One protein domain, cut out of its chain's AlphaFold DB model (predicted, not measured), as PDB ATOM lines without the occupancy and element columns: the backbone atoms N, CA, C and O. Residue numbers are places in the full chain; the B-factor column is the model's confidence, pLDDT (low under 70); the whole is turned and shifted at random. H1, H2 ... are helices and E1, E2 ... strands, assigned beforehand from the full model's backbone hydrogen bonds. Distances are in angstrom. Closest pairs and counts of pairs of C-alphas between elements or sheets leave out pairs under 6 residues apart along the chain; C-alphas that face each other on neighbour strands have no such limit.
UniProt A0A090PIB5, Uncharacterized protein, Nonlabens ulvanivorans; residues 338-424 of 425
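This is residues 338 to 424 of the 425 residues of an uncharacterized protein of Nonlabens ulvanivorans (UniProt A0A090PIB5). A domain with little regular structure, mostly loops round a small antiparallel sheet, E3 - E2 - E6, with the hairpin E4 and E5 beside E2 and with E1 beside E6. The 87 printed residues include six named strands and one named helix, in the order E1 H1 E2 E3 E4 E5 E6; the class is mostly strand, with only 27 residues in named elements. It is compact, with a radius of gyration of the C-alphas of 13.5 A and spans of 39 by 31 by 17 A.

E2, residues 372 to 377, is 15.4 A long and begins at C-alpha 372 (-22.701, -2.967, -21.822). E6, residues 419 to 423, is 13.8 A long and ends at C-alpha 423 (-24.882, 1.334, -24.930). E3 is residues 382 to 384, E4 386 to 388, E5 397 to 399, E1 357 to 359 and H1 361 to 364.

Inner strand E2 is antiparallel to E6 at 171 degrees, with N 374 and O 421 within hydrogen-bond range at 2.9 A. E2 and E3, a hairpin, are antiparallel at 136 degrees, with N 377 and O 382 at 2.9 A. E3 runs on into E4 at 75 degrees; E4 and E5 have N 387 and O 398 at 2.9 A. E1 pairs with no named strand; the closest C-alphas of E1 and E6, Trp 359 and Ile 422, are 6.9 A apart. H1, too short for an O i to N i+4 pair, has its one O i to N i+3 pair within range and is not on the sheet.

The farthest C-alphas, of Ala 338 and Leu 411, are 39.5 A apart. The printed part has no cut, the link E5 to E6 is long with 19 residues, and no printed residue is under 70 in pLDDT.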
ATOM      1  N   ALA A 338      -9.959   7.762  -9.846       96.69
ATOM      2  CA  ALA A 338     -10.427   8.710  -8.831       96.69
ATOM      3  C   ALA A 338     -11.962   8.835  -8.743       96.69
ATOM      4  O   ALA A 338     -12.456   9.760  -8.097       96.69
ATOM      5  N   SER A 339     -12.711   7.954  -9.415       97.06
ATOM      6  CA  SER A 339     -14.173   7.992  -9.452       97.06
ATOM      7  C   SER A 339     -14.784   7.873  -8.055       97.06
ATOM      8  O   SER A 339     -14.348   7.078  -7.223       97.06
ATOM      9  N   THR A 340     -15.833   8.656  -7.823       94.69
ATOM     10  CA  THR A 340     -16.697   8.580  -6.636       94.69
ATOM     11  C   THR A 340     -18.156   8.339  -7.023       94.69
ATOM     12  O   THR A 340     -19.051   8.617  -6.223       94.69
ATOM     13  N   LEU A 341     -18.412   7.951  -8.276       94.25
ATOM     14  CA  LEU A 341     -19.770   7.734  -8.768       94.25
ATOM     15  C   LEU A 341     -20.357   6.430  -8.220       94.25
ATOM     16  O   LEU A 341     -19.675   5.620  -7.600       94.25
ATOM     17  N   ASP A 342     -21.651   6.239  -8.436       91.56
ATOM     18  CA  ASP A 342     -22.300   4.956  -8.173       91.56
ATOM     19  C   ASP A 342     -21.706   3.859  -9.071       91.56
ATOM     20  O   ASP A 342     -21.345   4.148 -10.209       91.56
ATOM     21  N   ASP A 343     -21.611   2.615  -8.597       89.75
ATOM     22  CA  ASP A 343     -20.967   1.518  -9.342       89.75
ATOM     23  C   ASP A 343     -21.624   1.250 -10.703       89.75
ATOM     24  O   ASP A 343     -20.953   0.796 -11.632       89.75
ATOM     25  N   HIS A 344     -22.903   1.601 -10.862       90.62
ATOM     26  CA  HIS A 344     -23.620   1.429 -12.118       90.62
ATOM     27  C   HIS A 344     -23.306   2.524 -13.151       90.62
ATOM     28  O   HIS A 344     -23.593   2.328 -14.334       90.62
ATOM     29  N   GLN A 345     -22.708   3.650 -12.745       94.12
ATOM     30  CA  GLN A 345     -22.406   4.799 -13.605       94.12
ATOM     31  C   GLN A 345     -20.969   4.788 -14.109       94.12
ATOM     32  O   GLN A 345     -20.055   5.149 -13.377       94.12
ATOM     33  N   ALA A 346     -20.769   4.479 -15.383       96.19
ATOM     34  CA  ALA A 346     -19.458   4.583 -15.995       96.19
ATOM     35  C   ALA A 346     -18.971   6.044 -16.065       96.19
ATOM     36  O   ALA A 346     -19.737   6.959 -16.384       96.19
ATOM     37  N   ASP A 347     -17.681   6.257 -15.816       97.31
ATOM     38  CA  ASP A 347     -16.992   7.536 -16.037       97.31
ATOM     39  C   ASP A 347     -15.595   7.378 -16.640       97.31
ATOM     40  O   ASP A 347     -14.737   8.255 -16.499       97.31
ATOM     41  N   TRP A 348     -15.377   6.263 -17.339       97.50
ATOM     42  CA  TRP A 348     -14.139   5.977 -18.049       97.50
ATOM     43  C   TRP A 348     -14.391   5.418 -19.446       97.50
ATOM     44  O   TRP A 348     -15.412   4.781 -19.703       97.50
ATOM     45  N   ASP A 349     -13.445   5.671 -20.347       97.62
ATOM     46  CA  ASP A 349     -13.558   5.304 -21.754       97.62
ATOM     47  C   ASP A 349     -13.246   3.821 -21.965       97.62
ATOM     48  O   ASP A 349     -12.333   3.267 -21.343       97.62
ATOM     49  N   TYR A 350     -13.956   3.211 -22.911       98.25
ATOM     50  CA  TYR A 350     -13.707   1.849 -23.380       98.25
ATOM     51  C   TYR A 350     -12.879   1.915 -24.654       98.25
ATOM     52  O   TYR A 350     -13.212   2.675 -25.567       98.25
ATOM     53  N   VAL A 351     -11.836   1.094 -24.740       98.31
ATOM     54  CA  VAL A 351     -10.913   1.045 -25.880       98.31
ATOM     55  C   VAL A 351     -10.749  -0.375 -26.425       98.31
ATOM     56  O   VAL A 351     -10.936  -1.348 -25.697       98.31
ATOM     57  N   ASP A 352     -10.406  -0.493 -27.709       98.00
ATOM     58  CA  ASP A 352     -10.048  -1.771 -28.343       98.00
ATOM     59  C   ASP A 352      -8.585  -2.176 -28.051       98.00
ATOM     60  O   ASP A 352      -7.815  -1.422 -27.445       98.00
ATOM     61  N   SER A 353      -8.165  -3.359 -28.514       96.94
ATOM     62  CA  SER A 353      -6.780  -3.859 -28.409       96.94
ATOM     63  C   SER A 353      -5.712  -2.931 -29.005       96.94
ATOM     64  O   SER A 353      -4.524  -3.067 -28.692       96.94
ATOM     65  N   ASN A 354      -6.119  -1.988 -29.858       96.56
ATOM     66  CA  ASN A 354      -5.282  -1.000 -30.528       96.56
ATOM     67  C   ASN A 354      -5.344   0.388 -29.864       96.56
ATOM     68  O   ASN A 354      -4.815   1.340 -30.436       96.56
ATOM     69  N   GLU A 355      -5.958   0.496 -28.683       96.75
ATOM     70  CA  GLU A 355      -6.156   1.742 -27.933       96.75
ATOM     71  C   GLU A 355      -7.090   2.756 -28.629       96.75
ATOM     72  O   GLU A 355      -7.109   3.936 -28.271       96.75
ATOM     73  N   ASN A 356      -7.897   2.330 -29.609       97.12
ATOM     74  CA  ASN A 356      -8.912   3.204 -30.199       97.12
ATOM     75  C   ASN A 356     -10.149   3.265 -29.292       97.12
ATOM     76  O   ASN A 356     -10.599   2.219 -28.821       97.12
ATOM     77  N   PRO A 357     -10.762   4.445 -29.092       96.75
ATOM     78  CA  PRO A 357     -11.983   4.562 -28.302       96.75
ATOM     79  C   PRO A 357     -13.159   3.857 -28.994       96.75
ATOM     80  O   PRO A 357     -13.504   4.173 -30.134       96.75
ATOM     81  N   ILE A 358     -13.792   2.930 -28.275       96.19
ATOM     82  CA  ILE A 358     -15.054   2.267 -28.638       96.19
ATOM     83  C   ILE A 358     -16.238   3.042 -28.037       96.19
ATOM     84  O   ILE A 358     -17.270   3.216 -28.686       96.19
ATOM     85  N   TRP A 359     -16.078   3.544 -26.807       97.31
ATOM     86  CA  TRP A 359     -17.022   4.431 -26.125       97.31
ATOM     87  C   TRP A 359     -16.265   5.484 -25.330       97.31
ATOM     88  O   TRP A 359     -15.362   5.153 -24.567       97.31
ATOM     89  N   ASP A 360     -16.657   6.741 -25.502       95.12
ATOM     90  CA  ASP A 360     -16.078   7.894 -24.815       95.12
ATOM     91  C   ASP A 360     -17.106   8.476 -23.842       95.12
ATOM     92  O   ASP A 360     -18.207   8.876 -24.248       95.12
ATOM     93  N   TYR A 361     -16.737   8.548 -22.565       96.44
ATOM     94  CA  TYR A 361     -17.586   9.071 -21.503       96.44
ATOM     95  C   TYR A 361     -17.965  10.531 -21.748       96.44
ATOM     96  O   TYR A 361     -19.121  10.918 -21.552       96.44
ATOM     97  N   SER A 362     -17.024  11.354 -22.221       95.81
ATOM     98  CA  SER A 362     -17.246  12.792 -22.395       95.81
ATOM     99  C   SER A 362     -18.366  13.090 -23.400       95.81
ATOM    100  O   SER A 362     -19.125  14.048 -23.226       95.81
ATOM    101  N   SER A 363     -18.538  12.208 -24.388       95.38
ATOM    102  CA  SER A 363     -19.607  12.253 -25.387       95.38
ATOM    103  C   SER A 363     -20.918  11.590 -24.933       95.38
ATOM    104  O   SER A 363     -21.954  11.809 -25.559       95.38
ATOM    105  N   ASN A 364     -20.905  10.809 -23.846       94.94
ATOM    106  CA  ASN A 364     -22.018   9.956 -23.408       94.94
ATOM    107  C   ASN A 364     -22.421  10.163 -21.936       94.94
ATOM    108  O   ASN A 364     -23.073   9.308 -21.346       94.94
ATOM    109  N   THR A 365     -22.108  11.319 -21.342       94.38
ATOM    110  CA  THR A 365     -22.410  11.633 -19.926       94.38
ATOM    111  C   THR A 365     -23.884  11.496 -19.515       94.38
ATOM    112  O   THR A 365     -24.176  11.417 -18.329       94.38
ATOM    113  N   SER A 366     -24.826  11.497 -20.468       93.75
ATOM    114  CA  SER A 366     -26.263  11.278 -20.211       93.75
ATOM    115  C   SER A 366     -26.726   9.825 -20.398       93.75
ATOM    116  O   SER A 366     -27.892   9.549 -20.154       93.75
ATOM    117  N   TYR A 367     -25.842   8.935 -20.856       93.25
ATOM    118  CA  TYR A 367     -26.097   7.522 -21.176       93.25
ATOM    119  C   TYR A 367     -24.976   6.645 -20.609       93.25
ATOM    120  O   TYR A 367     -24.366   5.847 -21.320       93.25
ATOM    121  N   ASN A 368     -24.641   6.865 -19.340       95.12
ATOM    122  CA  ASN A 368     -23.508   6.229 -18.679       95.12
ATOM    123  C   ASN A 368     -23.920   5.234 -17.586       95.12
ATOM    124  O   ASN A 368     -23.045   4.717 -16.901       95.12
ATOM    125  N   TYR A 369     -25.210   4.948 -17.405       94.25
ATOM    126  CA  TYR A 369     -25.646   3.889 -16.496       94.25
ATOM    127  C   TYR A 369     -25.655   2.542 -17.213       94.25
ATOM    128  O   TYR A 369     -25.998   2.472 -18.393       94.25
ATOM    129  N   ASP A 370     -25.329   1.476 -16.481       94.31
ATOM    130  CA  ASP A 370     -25.470   0.088 -16.931       94.31
ATOM    131  C   ASP A 370     -24.812  -0.170 -18.300       94.31
ATOM    132  O   ASP A 370     -25.412  -0.792 -19.182       94.31
ATOM    133  N   VAL A 371     -23.584   0.333 -18.486       95.62
ATOM    134  CA  VAL A 371     -22.889   0.263 -19.775       95.62
ATOM    135  C   VAL A 371     -22.548  -1.187 -20.113       95.62
ATOM    136  O   VAL A 371     -21.925  -1.896 -19.325       95.62
ATOM    137  N   ALA A 372     -22.956  -1.628 -21.300       96.69
ATOM    138  CA  ALA A 372     -22.701  -2.967 -21.822       96.69
ATOM    139  C   ALA A 372     -22.463  -2.911 -23.337       96.69
ATOM    140  O   ALA A 372     -22.778  -1.914 -23.991       96.69
ATOM    141  N   ALA A 373     -21.881  -3.972 -23.900       97.44
ATOM    142  CA  ALA A 373     -21.549  -3.999 -25.317       97.44
ATOM    143  C   ALA A 373     -21.561  -5.402 -25.921       97.44
ATOM    144  O   ALA A 373     -21.258  -6.395 -25.266       97.44
ATOM    145  N   ILE A 374     -21.847  -5.456 -27.218       98.44
ATOM    146  CA  ILE A 374     -21.519  -6.587 -28.081       98.44
ATOM    147  C   ILE A 374     -20.392  -6.160 -29.019       98.44
ATOM    148  O   ILE A 374     -20.310  -4.994 -29.409       98.44
ATOM    149  N   GLY A 375     -19.533  -7.090 -29.406       97.69
ATOM    150  CA  GLY A 375     -18.495  -6.800 -30.379       97.69
ATOM    151  C   GLY A 375     -17.447  -7.883 -30.522       97.69
ATOM    152  O   GLY A 375     -17.435  -8.871 -29.783       97.69
ATOM    153  N   ARG A 376     -16.565  -7.673 -31.495       97.81
ATOM    154  CA  ARG A 376     -15.448  -8.558 -31.811       97.81
ATOM    155  C   ARG A 376     -14.147  -7.777 -31.891       97.81
ATOM    156  O   ARG A 376     -14.093  -6.752 -32.563       97.81
ATOM    157  N   ASP A 377     -13.108  -8.314 -31.268       97.94
ATOM    158  CA  ASP A 377     -11.725  -7.860 -31.390       97.94
ATOM    159  C   ASP A 377     -10.802  -9.074 -31.306       97.94
ATOM    160  O   ASP A 377     -10.678  -9.700 -30.252       97.94
ATOM    161  N   ASP A 378     -10.206  -9.420 -32.446       97.12
ATOM    162  CA  ASP A 378      -9.471 -10.670 -32.631       97.12
ATOM    163  C   ASP A 378      -8.211 -10.731 -31.765       97.12
ATOM    164  O   ASP A 378      -7.931 -11.775 -31.187       97.12
ATOM    165  N   ASN A 379      -7.484  -9.616 -31.621       95.56
ATOM    166  CA  ASN A 379      -6.268  -9.579 -30.799       95.56
ATOM    167  C   ASN A 379      -6.587  -9.615 -29.296       95.56
ATOM    168  O   ASN A 379      -5.747  -9.994 -28.496       95.56
ATOM    169  N   SER A 380      -7.784  -9.180 -28.895       93.25
ATOM    170  CA  SER A 380      -8.255  -9.339 -27.513       93.25
ATOM    171  C   SER A 380      -8.844 -10.730 -27.250       93.25
ATOM    172  O   SER A 380      -9.273 -10.998 -26.128       93.25
ATOM    173  N   GLU A 381      -8.970 -11.568 -28.285       93.50
ATOM    174  CA  GLU A 381      -9.785 -12.787 -28.291       93.50
ATOM    175  C   GLU A 381     -11.219 -12.543 -27.773       93.50
ATOM    176  O   GLU A 381     -11.833 -13.372 -27.093       93.50
ATOM    177  N   LEU A 382     -11.771 -11.364 -28.078       96.81
ATOM    178  CA  LEU A 382     -13.110 -10.957 -27.671       96.81
ATOM    179  C   LEU A 382     -14.105 -11.242 -28.795       96.81
ATOM    180  O   LEU A 382     -13.939 -10.782 -29.922       96.81
ATOM    181  N   ASN A 383     -15.183 -11.954 -28.470       96.94
ATOM    182  CA  ASN A 383     -16.294 -12.206 -29.386       96.94
ATOM    183  C   ASN A 383     -17.624 -12.241 -28.617       96.94
ATOM    184  O   ASN A 383     -18.240 -13.293 -28.428       96.94
ATOM    185  N   GLN A 384     -18.053 -11.076 -28.135       97.81
ATOM    186  CA  GLN A 384     -19.270 -10.916 -27.347       97.81
ATOM    187  C   GLN A 384     -20.469 -10.736 -28.281       97.81
ATOM    188  O   GLN A 384     -20.756  -9.636 -28.744       97.81
ATOM    189  N   ARG A 385     -21.177 -11.824 -28.585       98.00
ATOM    190  CA  ARG A 385     -22.302 -11.818 -29.545       98.00
ATOM    191  C   ARG A 385     -23.622 -11.357 -28.946       98.00
ATOM    192  O   ARG A 385     -24.514 -10.950 -29.675       98.00
ATOM    193  N   GLN A 386     -23.747 -11.412 -27.631       98.19
ATOM    194  CA  GLN A 386     -24.886 -10.886 -26.895       98.19
ATOM    195  C   GLN A 386     -24.428 -10.425 -25.528       98.19
ATOM    196  O   GLN A 386     -23.506 -11.007 -24.972       98.19
ATOM    197  N   SER A 387     -25.042  -9.384 -24.989       97.75
ATOM    198  CA  SER A 387     -24.641  -8.828 -23.706       97.75
ATOM    199  C   SER A 387     -25.810  -8.138 -23.021       97.75
ATOM    200  O   SER A 387     -26.767  -7.691 -23.654       97.75
ATOM    201  N   LYS A 388     -25.700  -8.042 -21.704       95.56
ATOM    202  CA  LYS A 388     -26.484  -7.202 -20.804       95.56
ATOM    203  C   LYS A 388     -25.537  -6.592 -19.770       95.56
ATOM    204  O   LYS A 388     -24.411  -7.064 -19.627       95.56
ATOM    205  N   SER A 389     -25.988  -5.578 -19.042       94.88
ATOM    206  CA  SER A 389     -25.288  -5.197 -17.815       94.88
ATOM    207  C   SER A 389     -25.579  -6.240 -16.730       94.88
ATOM    208  O   SER A 389     -26.700  -6.747 -16.629       94.88
ATOM    209  N   GLU A 390     -24.565  -6.590 -15.940       92.50
ATOM    210  CA  GLU A 390     -24.712  -7.485 -14.786       92.50
ATOM    211  C   GLU A 390     -25.235  -6.767 -13.534       92.50
ATOM    212  O   GLU A 390     -25.463  -7.407 -12.504       92.50
ATOM    213  N   ASN A 391     -25.504  -5.464 -13.624       85.38
ATOM    214  CA  ASN A 391     -26.182  -4.736 -12.562       85.38
ATOM    215  C   ASN A 391     -27.613  -5.264 -12.395       85.38
ATOM    216  O   ASN A 391     -28.344  -5.494 -13.361       85.38
ATOM    217  N   SER A 392     -28.042  -5.423 -11.141       74.00
ATOM    218  CA  SER A 392     -29.326  -6.053 -10.792       74.00
ATOM    219  C   SER A 392     -30.570  -5.332 -11.337       74.00
ATOM    220  O   SER A 392     -31.643  -5.932 -11.418       74.00
ATOM    221  N   THR A 393     -30.440  -4.060 -11.718       76.06
ATOM    222  CA  THR A 393     -31.509  -3.232 -12.292       76.06
ATOM    223  C   THR A 393     -31.563  -3.259 -13.816       76.06
ATOM    224  O   THR A 393     -32.510  -2.712 -14.385       76.06
ATOM    225  N   SER A 394     -30.591  -3.888 -14.485       80.88
ATOM    226  CA  SER A 394     -30.553  -3.921 -15.944       80.88
ATOM    227  C   SER A 394     -31.705  -4.753 -16.511       80.88
ATOM    228  O   SER A 394     -31.967  -5.878 -16.083       80.88
ATOM    229  N   ILE A 395     -32.398  -4.194 -17.504       83.44
ATOM    230  CA  ILE A 395     -33.537  -4.837 -18.183       83.44
ATOM    231  C   ILE A 395     -33.300  -5.054 -19.682       83.44
ATOM    232  O   ILE A 395     -34.154  -5.631 -20.356       83.44
ATOM    233  N   ILE A 396     -32.173  -4.573 -20.216       93.00
ATOM    234  CA  ILE A 396     -31.866  -4.613 -21.648       93.00
ATOM    235  C   ILE A 396     -30.769  -5.645 -21.895       93.00
ATOM    236  O   ILE A 396     -29.662  -5.528 -21.375       93.00
ATOM    237  N   ALA A 397     -31.075  -6.618 -22.750       95.50
ATOM    238  CA  ALA A 397     -30.087  -7.456 -23.409       95.50
ATOM    239  C   ALA A 397     -30.113  -7.153 -24.910       95.50
ATOM    240  O   ALA A 397     -31.189  -7.050 -25.504       95.50
ATOM    241  N   ILE A 398     -28.937  -7.014 -25.515       97.69
ATOM    242  CA  ILE A 398     -28.783  -6.862 -26.964       97.69
ATOM    243  C   ILE A 398     -27.965  -8.036 -27.478       97.69
ATOM    244  O   ILE A 398     -26.968  -8.422 -26.871       97.69
ATOM    245  N   GLY A 399     -28.394  -8.596 -28.603       97.81
ATOM    246  CA  GLY A 399     -27.707  -9.669 -29.300       97.81
ATOM    247  C   GLY A 399     -27.497  -9.326 -30.765       97.81
ATOM    248  O   GLY A 399     -28.273  -8.582 -31.370       97.81
ATOM    249  N   LEU A 400     -26.426  -9.862 -31.336       97.69
ATOM    250  CA  LEU A 400     -26.176  -9.834 -32.763       97.69
ATOM    251  C   LEU A 400     -27.200 -10.756 -33.433       97.69
ATOM    252  O   LEU A 400     -27.077 -11.973 -33.349       97.69
ATOM    253  N   GLY A 401     -28.215 -10.172 -34.070       96.81
ATOM    254  CA  GLY A 401     -29.331 -10.907 -34.675       96.81
ATOM    255  C   GLY A 401     -30.393 -11.296 -33.647       96.81
ATOM    256  O   GLY A 401     -31.478 -10.718 -33.657       96.81
ATOM    257  N   ASP A 402     -30.044 -12.214 -32.747       95.19
ATOM    258  CA  ASP A 402     -30.934 -12.780 -31.729       95.19
ATOM    259  C   ASP A 402     -30.289 -12.727 -30.333       95.19
ATOM    260  O   ASP A 402     -29.070 -12.589 -30.203       95.19
ATOM    261  N   VAL A 403     -31.107 -12.834 -29.282       97.38
ATOM    262  CA  VAL A 403     -30.653 -13.047 -27.897       97.38
ATOM    263  C   VAL A 403     -31.075 -14.448 -27.487       97.38
ATOM    264  O   VAL A 403     -32.269 -14.727 -27.398       97.38
ATOM    265  N   GLU A 404     -30.093 -15.301 -27.224       97.88
ATOM    266  CA  GLU A 404     -30.307 -16.664 -26.742       97.88
ATOM    267  C   GLU A 404     -30.214 -16.733 -25.214       97.88
ATOM    268  O   GLU A 404     -29.714 -15.814 -24.559       97.88
ATOM    269  N   ASP A 405     -30.647 -17.853 -24.637       95.81
ATOM    270  CA  ASP A 405     -30.567 -18.102 -23.193       95.81
ATOM    271  C   ASP A 405     -29.110 -18.080 -22.680       95.81
ATOM    272  O   ASP A 405     -28.827 -17.560 -21.597       95.81
ATOM    273  N   ILE A 406     -28.168 -18.599 -23.474       96.69
ATOM    274  CA  ILE A 406     -26.724 -18.594 -23.191       96.69
ATOM    275  C   ILE A 406     -25.922 -18.100 -24.401       96.69
ATOM    276  O   ILE A 406     -26.313 -18.293 -25.551       96.69
ATOM    277  N   GLY A 407     -24.759 -17.490 -24.158       95.94
ATOM    278  CA  GLY A 407     -23.972 -16.833 -25.210       95.94
ATOM    279  C   GLY A 407     -23.338 -17.796 -26.219       95.94
ATOM    280  O   GLY A 407     -23.024 -17.405 -27.348       95.94
ATOM    281  N   THR A 408     -23.162 -19.065 -25.844       95.50
ATOM    282  CA  THR A 408     -22.649 -20.106 -26.746       95.50
ATOM    283  C   THR A 408     -23.660 -20.521 -27.812       95.50
ATOM    284  O   THR A 408     -23.233 -20.936 -28.889       95.50
ATOM    285  N   ASP A 409     -24.959 -20.352 -27.549       97.38
ATOM    286  CA  ASP A 409     -26.037 -20.770 -28.453       97.38
ATOM    287  C   ASP A 409     -26.315 -19.738 -29.549       97.38
ATOM    288  O   ASP A 409     -26.814 -20.084 -30.618       97.38
ATOM    289  N   ASN A 410     -25.920 -18.480 -29.342       97.81
ATOM    290  CA  ASN A 410     -25.994 -17.470 -30.386       97.81
ATOM    291  C   ASN A 410     -24.915 -17.726 -31.440       97.81
ATOM    292  O   ASN A 410     -23.753 -17.386 -31.249       97.81
ATOM    293  N   LEU A 411     -25.290 -18.324 -32.570       96.94
ATOM    294  CA  LEU A 411     -24.356 -18.722 -33.629       96.94
ATOM    295  C   LEU A 411     -24.020 -17.602 -34.629       96.94
ATOM    296  O   LEU A 411     -23.319 -17.862 -35.608       96.94
ATOM    297  N   ASN A 412     -24.503 -16.374 -34.412       97.75
ATOM    298  CA  ASN A 412     -24.203 -15.250 -35.297       97.75
ATOM    299  C   ASN A 412     -22.707 -14.888 -35.259       97.75
ATOM    300  O   ASN A 412     -21.967 -15.258 -34.346       97.75
ATOM    301  N   THR A 413     -22.236 -14.166 -36.277       96.19
ATOM    302  CA  THR A 413     -20.817 -13.815 -36.429       96.19
ATOM    303  C   THR A 413     -20.660 -12.370 -36.876       96.19
ATOM    304  O   THR A 413     -21.290 -11.970 -37.858       96.19
ATOM    305  N   PHE A 414     -19.785 -11.615 -36.214       97.19
ATOM    306  CA  PHE A 414     -19.373 -10.289 -36.680       97.19
ATOM    307  C   PHE A 414     -18.628 -10.390 -38.011       97.19
ATOM    308  O   PHE A 414     -17.811 -11.298 -38.212       97.19
ATOM    309  N   GLY A 415     -18.922  -9.462 -38.924       95.56
ATOM    310  CA  GLY A 415     -18.384  -9.491 -40.283       95.56
ATOM    311  C   GLY A 415     -16.920  -9.062 -40.350       95.56
ATOM    312  O   GLY A 415     -16.185  -9.530 -41.222       95.56
ATOM    313  N   THR A 416     -16.496  -8.197 -39.429       95.69
ATOM    314  CA  THR A 416     -15.145  -7.626 -39.385       95.69
ATOM    315  C   THR A 416     -14.572  -7.603 -37.970       95.69
ATOM    316  O   THR A 416     -15.314  -7.614 -36.991       95.69
ATOM    317  N   ASP A 417     -13.240  -7.573 -37.881       97.31
ATOM    318  CA  ASP A 417     -12.514  -7.247 -36.649       97.31
ATOM    319  C   ASP A 417     -12.833  -5.807 -36.200       97.31
ATOM    320  O   ASP A 417     -13.062  -4.936 -37.046       97.31
ATOM    321  N   LYS A 418     -12.839  -5.569 -34.882       95.75
ATOM    322  CA  LYS A 418     -13.123  -4.280 -34.216       95.75
ATOM    323  C   LYS A 418     -14.486  -3.677 -34.543       95.75
ATOM    324  O   LYS A 418     -14.637  -2.467 -34.713       95.75
ATOM    325  N   GLU A 419     -15.498  -4.532 -34.620       96.06
ATOM    326  CA  GLU A 419     -16.891  -4.126 -34.781       96.06
ATOM    327  C   GLU A 419     -17.597  -4.194 -33.424       96.06
ATOM    328  O   GLU A 419     -17.620  -5.249 -32.792       96.06
ATOM    329  N   PHE A 420     -18.170  -3.073 -32.977       97.62
ATOM    330  CA  PHE A 420     -18.776  -2.946 -31.653       97.62
ATOM    331  C   PHE A 420     -20.103  -2.190 -31.697       97.62
ATOM    332  O   PHE A 420     -20.273  -1.230 -32.451       97.62
ATOM    333  N   LEU A 421     -21.017  -2.585 -30.815       96.94
ATOM    334  CA  LEU A 421     -22.161  -1.791 -30.391       96.94
ATOM    335  C   LEU A 421     -22.138  -1.727 -28.866       96.94
ATOM    336  O   LEU A 421     -22.225  -2.753 -28.198       96.94
ATOM    337  N   ILE A 422     -22.069  -0.513 -28.338       96.94
ATOM    338  CA  ILE A 422     -22.008  -0.210 -26.908       96.94
ATOM    339  C   ILE A 422     -23.141   0.748 -26.556       96.94
ATOM    340  O   ILE A 422     -23.490   1.631 -27.343       96.94
ATOM    341  N   TRP A 423     -23.748   0.545 -25.394       95.31
ATOM    342  CA  TRP A 423     -24.882   1.334 -24.930       95.31
ATOM    343  C   TRP A 423     -24.820   1.539 -23.420       95.31
ATOM    344  O   TRP A 423     -24.205   0.753 -22.709       95.31
ATOM    345  N   GLY A 424     -25.510   2.574 -22.957       93.31
ATOM    346  CA  GLY A 424     -25.874   2.797 -21.561       93.31
ATOM    347  C   GLY A 424     -27.286   3.381 -21.503       93.31
ATOM    348  O   GLY A 424     -27.821   3.821 -22.529       93.31
TER     349      GLY A 424